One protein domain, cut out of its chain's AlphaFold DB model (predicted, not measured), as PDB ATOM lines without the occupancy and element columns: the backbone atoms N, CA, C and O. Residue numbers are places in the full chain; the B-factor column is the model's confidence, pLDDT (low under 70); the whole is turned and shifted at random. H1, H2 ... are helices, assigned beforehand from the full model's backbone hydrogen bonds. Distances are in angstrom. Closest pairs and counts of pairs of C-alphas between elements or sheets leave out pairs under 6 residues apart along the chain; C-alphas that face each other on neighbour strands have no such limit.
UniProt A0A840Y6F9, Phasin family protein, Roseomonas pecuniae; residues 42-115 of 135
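AT A GLANCE: This is residues 42 to 115 of the 135 residues of the protein "Phasin family protein" of Roseomonas pecuniae (UniProt A0A840Y6F9). Two long helices lie side by side and run opposite ways, making one long, thin helical hairpin with the link at one end. H2, the longer helix, gives the length, and H1 folds alongside it. The printed part has 74 residues, with H1 and then H2 along the chain, no named strand, and the class all helix. It is a rod spanning 59 by 15 by 7 A, only just extended, close to loose, with a radius of gyration of the C-alphas of 17.1 A.

HOW THE PARTS SIT: Start with H2, residues 77 to 115, and H1, residues 42 to 72, which form a helical hairpin and run opposite ways. They touch, with 28 pairs of C-alphas within 8 A; look at Gly 45 and Leu 109, whose C-alphas are the closest, 5.5 A apart. Their lines stand at a shallow tilt of 4 degrees. In H1 and H2 every O i to N i+4 pair is within hydrogen-bond range.

IN THESE COORDINATES: Find C-alpha 77 at (-4.342, 60.520, -16.080); from there H2 runs 57.2 A to C-alpha 115 at (-25.394, 8.072, -7.210). H1 begins at C-alpha 42, (-27.976, 15.705, -14.887), and runs 45.9 A.

THE WHOLE: The C-alphas of Ser 76 and Val 115 are the two farthest apart, 58.8 A. The link from H1 to H2 is tight, the printed part has no cut, and no printed residue is under 70 in pLDDT.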
ATOM      1  N   TRP A  42     -28.806  15.261 -13.774       97.75
ATOM      2  CA  TRP A  42     -27.976  15.705 -14.887       97.75
ATOM      3  C   TRP A  42     -28.493  17.010 -15.501       97.75
ATOM      4  O   TRP A  42     -27.753  17.987 -15.609       97.75
ATOM      5  N   THR A  43     -29.783  17.062 -15.841       98.12
ATOM      6  CA  THR A  43     -30.428  18.259 -16.395       98.12
ATOM      7  C   THR A  43     -30.355  19.441 -15.431       98.12
ATOM      8  O   THR A  43     -29.962  20.533 -15.839       98.12
ATOM      9  N   ALA A  44     -30.675  19.230 -14.152       97.12
ATOM     10  CA  ALA A  44     -30.614  20.280 -13.139       97.12
ATOM     11  C   ALA A  44     -29.184  20.810 -12.948       97.12
ATOM     12  O   ALA A  44     -28.979  22.020 -12.868       97.12
ATOM     13  N   GLY A  45     -28.183  19.927 -12.933       97.19
ATOM     14  CA  GLY A  45     -26.783  20.335 -12.822       97.19
ATOM     15  C   GLY A  45     -26.286  21.115 -14.036       97.19
ATOM     16  O   GLY A  45     -25.582  22.108 -13.873       97.19
ATOM     17  N   LEU A  46     -26.687  20.731 -15.253       97.88
ATOM     18  CA  LEU A  46     -26.374  21.510 -16.455       97.88
ATOM     19  C   LEU A  46     -27.027  22.899 -16.427       97.88
ATOM     20  O   LEU A  46     -26.397  23.876 -16.832       97.88
ATOM     21  N   GLN A  47     -28.257  23.002 -15.917       97.62
ATOM     22  CA  GLN A  47     -28.925  24.289 -15.733       97.62
ATOM     23  C   GLN A  47     -28.191  25.173 -14.711       97.62
ATOM     24  O   GLN A  47     -27.958  26.346 -15.000       97.62
ATOM     25  N   ASP A  48     -27.775  24.622 -13.566       96.62
ATOM     26  CA  ASP A  48     -26.979  25.341 -12.554       96.62
ATOM     27  C   ASP A  48     -25.648  25.842 -13.138       96.62
ATOM     28  O   ASP A  48     -25.300  27.014 -12.997       96.62
ATOM     29  N   ILE A  49     -24.929  24.994 -13.881       97.31
ATOM     30  CA  ILE A  49     -23.691  25.390 -14.570       97.31
ATOM     31  C   ILE A  49     -23.960  26.531 -15.561       97.31
ATOM     32  O   ILE A  49     -23.223  27.519 -15.573       97.31
ATOM     33  N   GLY A  50     -25.026  26.441 -16.360       96.62
ATOM     34  CA  GLY A  50     -25.419  27.504 -17.288       96.62
ATOM     35  C   GLY A  50     -25.712  28.832 -16.582       96.62
ATOM     36  O   GLY A  50     -25.246  29.885 -17.020       96.62
ATOM     37  N   GLN A  51     -26.417  28.794 -15.449       95.81
ATOM     38  CA  GLN A  51     -26.686  29.980 -14.631       95.81
ATOM     39  C   GLN A  51     -25.403  30.607 -14.075       95.81
ATOM     40  O   GLN A  51     -25.283  31.832 -14.064       95.81
ATOM     41  N   ARG A  52     -24.413  29.799 -13.680       95.12
ATOM     42  CA  ARG A  52     -23.102  30.302 -13.230       95.12
ATOM     43  C   ARG A  52     -22.347  31.022 -14.343       95.12
ATOM     44  O   ARG A  52     -21.797  32.094 -14.104       95.12
ATOM     45  N   TYR A  53     -22.370  30.494 -15.567       94.81
ATOM     46  CA  TYR A  53     -21.796  31.200 -16.719       94.81
ATOM     47  C   TYR A  53     -22.488  32.544 -16.968       94.81
ATOM     48  O   TYR A  53     -21.810  33.549 -17.182       94.81
ATOM     49  N   LEU A  54     -23.821  32.597 -16.895       95.31
ATOM     50  CA  LEU A  54     -24.559  33.857 -17.025       95.31
ATOM     51  C   LEU A  54     -24.181  34.859 -15.926       95.31
ATOM     52  O   LEU A  54     -23.922  36.021 -16.233       95.31
ATOM     53  N   ALA A  55     -24.084  34.408 -14.674       91.56
ATOM     54  CA  ALA A  55     -23.665  35.245 -13.552       91.56
ATOM     55  C   ALA A  55     -22.236  35.792 -13.736       91.56
ATOM     56  O   ALA A  55     -21.979  36.957 -13.435       91.56
ATOM     57  N   MET A  56     -21.318  34.988 -14.287       92.19
ATOM     58  CA  MET A  56     -19.971  35.443 -14.643       92.19
ATOM     59  C   MET A  56     -20.022  36.604 -15.651       92.19
ATOM     60  O   MET A  56     -19.388  37.633 -15.423       92.19
ATOM     61  N   TYR A  57     -20.805  36.481 -16.730       92.00
ATOM     62  CA  TYR A  57     -20.948  37.555 -17.724       92.00
ATOM     63  C   TYR A  57     -21.602  38.814 -17.151       92.00
ATOM     64  O   TYR A  57     -21.135  39.921 -17.425       92.00
ATOM     65  N   GLN A  58     -22.656  38.660 -16.346       93.44
ATOM     66  CA  GLN A  58     -23.322  39.782 -15.678       93.44
ATOM     67  C   GLN A  58     -22.345  40.546 -14.784       93.44
ATOM     68  O   GLN A  58     -22.226  41.764 -14.903       93.44
ATOM     69  N   GLY A  59     -21.567  39.828 -13.971       91.12
ATOM     70  CA  GLY A  59     -20.570  40.430 -13.098       91.12
ATOM     71  C   GLY A  59     -19.476  41.195 -13.854       91.12
ATOM     72  O   GLY A  59     -19.104  42.297 -13.449       91.12
ATOM     73  N   MET A  60     -19.007  40.670 -14.991       90.56
ATOM     74  CA  MET A  60     -18.055  41.385 -15.851       90.56
ATOM     75  C   MET A  60     -18.661  42.667 -16.441       90.56
ATOM     76  O   MET A  60     -17.998  43.708 -16.475       90.56
ATOM     77  N   ALA A  61     -19.920  42.615 -16.887       94.12
ATOM     78  CA  ALA A  61     -20.620  43.773 -17.438       94.12
ATOM     79  C   ALA A  61     -20.828  44.875 -16.381       94.12
ATOM     80  O   ALA A  61     -20.561  46.047 -16.650       94.12
ATOM     81  N   GLU A  62     -21.237  44.507 -15.165       93.88
ATOM     82  CA  GLU A  62     -21.368  45.432 -14.032       93.88
ATOM     83  C   GLU A  62     -20.029  46.087 -13.670       93.88
ATOM     84  O   GLU A  62     -19.959  47.309 -13.480       93.88
ATOM     85  N   GLY A  63     -18.952  45.297 -13.641       92.88
ATOM     86  CA  GLY A  63     -17.596  45.795 -13.419       92.88
ATOM     87  C   GLY A  63     -17.172  46.815 -14.479       92.88
ATOM     88  O   GLY A  63     -16.652  47.879 -14.142       92.88
ATOM     89  N   PHE A  64     -17.452  46.538 -15.756       93.06
ATOM     90  CA  PHE A  64     -17.130  47.442 -16.862       93.06
ATOM     91  C   PHE A  64     -17.909  48.762 -16.794       93.06
ATOM     92  O   PHE A  64     -17.330  49.840 -16.958       93.06
ATOM     93  N   VAL A  65     -19.217  48.699 -16.525       96.44
ATOM     94  CA  VAL A  65     -20.059  49.895 -16.362       96.44
ATOM     95  C   VAL A  65     -19.566  50.739 -15.189       96.44
ATOM     96  O   VAL A  65     -19.474  51.963 -15.302       96.44
ATOM     97  N   THR A  66     -19.205  50.097 -14.079       95.25
ATOM     98  CA  THR A  66     -18.659  50.771 -12.894       95.25
ATOM     99  C   THR A  66     -17.337  51.469 -13.211       95.25
ATOM    100  O   THR A  66     -17.188  52.658 -12.921       95.25
ATOM    101  N   ALA A  67     -16.408  50.775 -13.870       95.19
ATOM    102  CA  ALA A  67     -15.125  51.342 -14.275       95.19
ATOM    103  C   ALA A  67     -15.302  52.515 -15.251       95.19
ATOM    104  O   ALA A  67     -14.657  53.548 -15.099       95.19
ATOM    105  N   SER A  68     -16.226  52.400 -16.208       95.00
ATOM    106  CA  SER A  68     -16.523  53.462 -17.174       95.00
ATOM    107  C   SER A  68     -17.084  54.714 -16.497       95.00
ATOM    108  O   SER A  68     -16.625  55.819 -16.774       95.00
ATOM    109  N   LYS A  69     -18.018  54.563 -15.548       96.31
ATOM    110  CA  LYS A  69     -18.515  55.689 -14.739       96.31
ATOM    111  C   LYS A  69     -17.387  56.354 -13.953       96.31
ATOM    112  O   LYS A  69     -17.259  57.576 -13.997       96.31
ATOM    113  N   ALA A  70     -16.531  55.567 -13.302       95.44
ATOM    114  CA  ALA A  70     -15.382  56.097 -12.573       95.44
ATOM    115  C   ALA A  70     -14.424  56.869 -13.498       95.44
ATOM    116  O   ALA A  70     -14.007  57.973 -13.160       95.44
ATOM    117  N   MET A  71     -14.153  56.348 -14.700       95.12
ATOM    118  CA  MET A  71     -13.308  57.009 -15.702       95.12
ATOM    119  C   MET A  71     -13.843  58.386 -16.109       95.12
ATOM    120  O   MET A  71     -13.058  59.320 -16.239       95.12
ATOM    121  N   THR A  72     -15.163  58.551 -16.263       95.38
ATOM    122  CA  THR A  72     -15.755  59.868 -16.591       95.38
ATOM    123  C   THR A  72     -15.586  60.911 -15.484       95.38
ATOM    124  O   THR A  72     -15.668  62.104 -15.754       95.38
ATOM    125  N   SER A  73     -15.348  60.470 -14.247       95.50
ATOM    126  CA  SER A  73     -15.143  61.345 -13.087       95.50
ATOM    127  C   SER A  73     -13.665  61.560 -12.747       95.50
ATOM    128  O   SER A  73     -13.366  62.316 -11.822       95.50
ATOM    129  N   ALA A  74     -12.745  60.910 -13.470       97.12
ATOM    130  CA  ALA A  74     -11.316  61.002 -13.215       97.12
ATOM    131  C   ALA A  74     -10.793  62.415 -13.518       97.12
ATOM    132  O   ALA A  74     -11.031  62.971 -14.590       97.12
ATOM    133  N   LYS A  75     -10.041  62.992 -12.580       96.62
ATOM    134  CA  LYS A  75      -9.513  64.364 -12.663       96.62
ATOM    135  C   LYS A  75      -8.092  64.426 -13.215       96.62
ATOM    136  O   LYS A  75      -7.575  65.513 -13.461       96.62
ATOM    137  N   SER A  76      -7.439  63.275 -13.372       96.88
ATOM    138  CA  SER A  76      -6.067  63.169 -13.869       96.88
ATOM    139  C   SER A  76      -5.811  61.841 -14.598       96.88
ATOM    140  O   SER A  76      -6.496  60.848 -14.328       96.88
ATOM    141  N   PRO A  77      -4.789  61.776 -15.472       94.94
ATOM    142  CA  PRO A  77      -4.342  60.520 -16.080       94.94
ATOM    143  C   PRO A  77      -3.928  59.455 -15.055       94.94
ATOM    144  O   PRO A  77      -4.145  58.267 -15.276       94.94
ATOM    145  N   GLN A  78      -3.355  59.867 -13.922       96.44
ATOM    146  CA  GLN A  78      -2.966  58.965 -12.838       96.44
ATOM    147  C   GLN A  78      -4.190  58.294 -12.205       96.44
ATOM    148  O   GLN A  78      -4.196  57.078 -12.033       96.44
ATOM    149  N   GLU A  79      -5.249  59.059 -11.919       96.00
ATOM    150  CA  GLU A  79      -6.504  58.521 -11.378       96.00
ATOM    151  C   GLU A  79      -7.166  57.544 -12.363       96.00
ATOM    152  O   GLU A  79      -7.579  56.450 -11.976       96.00
ATOM    153  N   ALA A  80      -7.166  57.879 -13.657       95.00
ATOM    154  CA  ALA A  80      -7.630  56.985 -14.717       95.00
ATOM    155  C   ALA A  80      -6.832  55.661 -14.774       95.00
ATOM    156  O   ALA A  80      -7.418  54.580 -14.885       95.00
ATOM    157  N   ALA A  81      -5.502  55.718 -14.637       96.38
ATOM    158  CA  ALA A  81      -4.649  54.530 -14.597       96.38
ATOM    159  C   ALA A  81      -4.928  53.649 -13.363       96.38
ATOM    160  O   ALA A  81      -4.953  52.416 -13.465       96.38
ATOM    161  N   THR A  82      -5.192  54.261 -12.204       96.19
ATOM    162  CA  THR A  82      -5.611  53.542 -10.991       96.19
ATOM    163  C   THR A  82      -6.960  52.847 -11.185       96.19
ATOM    164  O   THR A  82      -7.097  51.685 -10.792       96.19
ATOM    165  N   ILE A  83      -7.931  53.503 -11.832       96.56
ATOM    166  CA  ILE A  83      -9.245  52.915 -12.140       96.56
ATOM    167  C   ILE A  83      -9.093  51.693 -13.054       96.56
ATOM    168  O   ILE A  83      -9.612  50.623 -12.729       96.56
ATOM    169  N   GLN A  84      -8.334  51.805 -14.150       93.12
ATOM    170  CA  GLN A  84      -8.084  50.673 -15.051       93.12
ATOM    171  C   GLN A  84      -7.395  49.510 -14.335       93.12
ATOM    172  O   GLN A  84      -7.839  48.367 -14.445       93.12
ATOM    173  N   THR A  85      -6.337  49.788 -13.570       96.44
ATOM    174  CA  THR A  85      -5.593  48.749 -12.842       96.44
ATOM    175  C   THR A  85      -6.487  48.022 -11.837       96.44
ATOM    176  O   THR A  85      -6.450  46.793 -11.744       96.44
ATOM    177  N   SER A  86      -7.332  48.768 -11.122       94.62
ATOM    178  CA  SER A  86      -8.276  48.211 -10.148       94.62
ATOM    179  C   SER A  86      -9.336  47.341 -10.820       94.62
ATOM    180  O   SER A  86      -9.594  46.233 -10.354       94.62
ATOM    181  N   TYR A  87      -9.892  47.792 -11.950       94.44
ATOM    182  CA  TYR A  87     -10.825  46.997 -12.750       94.44
ATOM    183  C   TYR A  87     -10.193  45.683 -13.226       94.44
ATOM    184  O   TYR A  87     -10.777  44.623 -13.024       94.44
ATOM    185  N   PHE A  88      -8.981  45.717 -13.794       94.38
ATOM    186  CA  PHE A  88      -8.300  44.500 -14.249       94.38
ATOM    187  C   PHE A  88      -8.020  43.517 -13.112       94.38
ATOM    188  O   PHE A  88      -8.152  42.304 -13.299       94.38
ATOM    189  N   LYS A  89      -7.635  44.022 -11.935       95.00
ATOM    190  CA  LYS A  89      -7.425  43.187 -10.751       95.00
ATOM    191  C   LYS A  89      -8.732  42.515 -10.317       95.00
ATOM    192  O   LYS A  89      -8.761  41.293 -10.201       95.00
ATOM    193  N   ALA A  90      -9.805  43.292 -10.170       93.31
ATOM    194  CA  ALA A  90     -11.118  42.782  -9.783       93.31
ATOM    195  C   ALA A  90     -11.671  41.773 -10.805       93.31
ATOM    196  O   ALA A  90     -12.140  40.702 -10.427       93.31
ATOM    197  N   ALA A  91     -11.547  42.066 -12.102       91.94
ATOM    198  CA  ALA A  91     -11.979  41.173 -13.172       91.94
ATOM    199  C   ALA A  91     -11.229  39.831 -13.139       91.94
ATOM    200  O   ALA A  91     -11.850  38.782 -13.297       91.94
ATOM    201  N   ARG A  92      -9.909  39.831 -12.879       93.25
ATOM    202  CA  ARG A  92      -9.153  38.580 -12.696       93.25
ATOM    203  C   ARG A  92      -9.628  37.788 -11.487       93.25
ATOM    204  O   ARG A  92      -9.859  36.592 -11.621       93.25
ATOM    205  N   GLU A  93      -9.753  38.433 -10.330       93.19
ATOM    206  CA  GLU A  93     -10.199  37.773  -9.097       93.19
ATOM    207  C   GLU A  93     -11.582  37.136  -9.291       93.19
ATOM    208  O   GLU A  93     -11.790  35.969  -8.950       93.19
ATOM    209  N   GLN A  94     -12.496  37.863  -9.937       91.44
ATOM    210  CA  GLN A  94     -13.822  37.371 -10.281       91.44
ATOM    211  C   GLN A  94     -13.774  36.190 -11.256       91.44
ATOM    212  O   GLN A  94     -14.428  35.180 -11.005       91.44
ATOM    213  N   MET A  95     -12.996  36.279 -12.341       91.12
ATOM    214  CA  MET A  95     -12.858  35.186 -13.310       91.12
ATOM    215  C   MET A  95     -12.288  33.923 -12.666       91.12
ATOM    216  O   MET A  95     -12.820  32.838 -12.885       91.12
ATOM    217  N   THR A  96     -11.236  34.046 -11.855       93.88
ATOM    218  CA  THR A  96     -10.647  32.898 -11.155       93.88
ATOM    219  C   THR A  96     -11.649  32.277 -10.184       93.88
ATOM    220  O   THR A  96     -11.840  31.063 -10.215       93.88
ATOM    221  N   GLY A  97     -12.348  33.088  -9.383       93.38
ATOM    222  CA  GLY A  97     -13.366  32.591  -8.454       93.38
ATOM    223  C   GLY A  97     -14.525  31.877  -9.158       93.38
ATOM    224  O   GLY A  97     -14.902  30.773  -8.767       93.38
ATOM    225  N   GLN A  98     -15.057  32.469 -10.230       91.88
ATOM    226  CA  GLN A  98     -16.134  31.873 -11.031       91.88
ATOM    227  C   GLN A  98     -15.681  30.582 -11.727       91.88
ATOM    228  O   GLN A  98     -16.406  29.588 -11.703       91.88
ATOM    229  N   ALA A  99     -14.466  30.547 -12.280       91.25
ATOM    230  CA  ALA A  99     -13.908  29.346 -12.898       91.25
ATOM    231  C   ALA A  99     -13.789  28.186 -11.895       91.25
ATOM    232  O   ALA A  99     -14.180  27.060 -12.209       91.25
ATOM    233  N   THR A 100     -13.322  28.457 -10.670       95.56
ATOM    234  CA  THR A 100     -13.291  27.457  -9.594       95.56
ATOM    235  C   THR A 100     -14.694  26.940  -9.274       95.56
ATOM    236  O   THR A 100     -14.903  25.729  -9.234       95.56
ATOM    237  N   GLN A 101     -15.677  27.831  -9.118       94.56
ATOM    238  CA  GLN A 101     -17.056  27.435  -8.812       94.56
ATOM    239  C   GLN A 101     -17.699  26.592  -9.920       94.56
ATOM    240  O   GLN A 101     -18.394  25.618  -9.628       94.56
ATOM    241  N   ILE A 102     -17.466  26.934 -11.190       95.75
ATOM    242  CA  ILE A 102     -17.947  26.155 -12.339       95.75
ATOM    243  C   ILE A 102     -17.278  24.773 -12.374       95.75
ATOM    244  O   ILE A 102     -17.951  23.764 -12.605       95.75
ATOM    245  N   GLY A 103     -15.971  24.708 -12.104       96.38
ATOM    246  CA  GLY A 103     -15.235  23.448 -12.001       96.38
ATOM    247  C   GLY A 103     -15.790  22.540 -10.901       96.38
ATOM    248  O   GLY A 103     -16.080  21.367 -11.146       96.38
ATOM    249  N   GLU A 104     -16.031  23.089  -9.709       96.19
ATOM    250  CA  GLU A 104     -16.662  22.358  -8.608       96.19
ATOM    251  C   GLU A 104     -18.075  21.881  -8.948       96.19
ATOM    252  O   GLU A 104     -18.429  20.744  -8.630       96.19
ATOM    253  N   ALA A 105     -18.889  22.727  -9.583       97.19
ATOM    254  CA  ALA A 105     -20.245  22.370  -9.995       97.19
ATOM    255  C   ALA A 105     -20.234  21.211 -11.004       97.19
ATOM    256  O   ALA A 105     -21.004  20.263 -10.867       97.19
ATOM    257  N   THR A 106     -19.294  21.227 -11.952       96.75
ATOM    258  CA  THR A 106     -19.108  20.151 -12.938       96.75
ATOM    259  C   THR A 106     -18.694  18.836 -12.271       96.75
ATOM    260  O   THR A 106     -19.250  17.779 -12.575       96.75
ATOM    261  N   ALA A 107     -17.762  18.881 -11.313       97.00
ATOM    262  CA  ALA A 107     -17.357  17.694 -10.560       97.00
ATOM    263  C   ALA A 107     -18.511  17.128  -9.711       97.00
ATOM    264  O   ALA A 107     -18.746  15.915  -9.689       97.00
ATOM    265  N   LYS A 108     -19.271  18.008  -9.043       96.25
ATOM    266  CA  LYS A 108     -20.463  17.635  -8.266       96.25
ATOM    267  C   LYS A 108     -21.540  17.017  -9.152       96.25
ATOM    268  O   LYS A 108     -22.124  16.019  -8.744       96.25
ATOM    269  N   LEU A 109     -21.762  17.549 -10.355       97.62
ATOM    270  CA  LEU A 109     -22.720  17.009 -11.318       97.62
ATOM    271  C   LEU A 109     -22.434  15.538 -11.637       97.62
ATOM    272  O   LEU A 109     -23.309  14.694 -11.449       97.62
ATOM    273  N   PHE A 110     -21.201  15.212 -12.040       95.38
ATOM    274  CA  PHE A 110     -20.804  13.827 -12.325       95.38
ATOM    275  C   PHE A 110     -21.001  12.905 -11.122       95.38
ATOM    276  O   PHE A 110     -21.557  11.807 -11.245       95.38
ATOM    277  N   LYS A 111     -20.573  13.357  -9.939       95.81
ATOM    278  CA  LYS A 111     -20.720  12.573  -8.715       95.81
ATOM    279  C   LYS A 111     -22.192  12.345  -8.380       95.81
ATOM    280  O   LYS A 111     -22.588  11.212  -8.160       95.81
ATOM    281  N   HIS A 112     -23.011  13.389  -8.352       95.94
ATOM    282  CA  HIS A 112     -24.399  13.290  -7.901       95.94
ATOM    283  C   HIS A 112     -25.283  12.547  -8.902       95.94
ATOM    284  O   HIS A 112     -26.089  11.719  -8.493       95.94
ATOM    285  N   ALA A 113     -25.110  12.778 -10.204       97.06
ATOM    286  CA  ALA A 113     -25.923  12.111 -11.217       97.06
ATOM    287  C   ALA A 113     -25.654  10.600 -11.306       97.06
ATOM    288  O   ALA A 113     -26.525   9.859 -11.754       97.06
ATOM    289  N   SER A 114     -24.490  10.117 -10.858       96.06
ATOM    290  CA  SER A 114     -24.175   8.679 -10.837       96.06
ATOM    291  C   SER A 114     -24.655   7.949  -9.575       96.06
ATOM    292  O   SER A 114     -24.798   6.726  -9.611       96.06
ATOM    293  N   VAL A 115     -24.963   8.669  -8.489       97.56
ATOM    294  CA  VAL A 115     -25.394   8.072  -7.210       97.56
ATOM    295  C   VAL A 115     -26.624   7.165  -7.359       97.56
ATOM    296  O   VAL A 115     -26.520   6.015  -6.932       97.56
TER     297      VAL A 115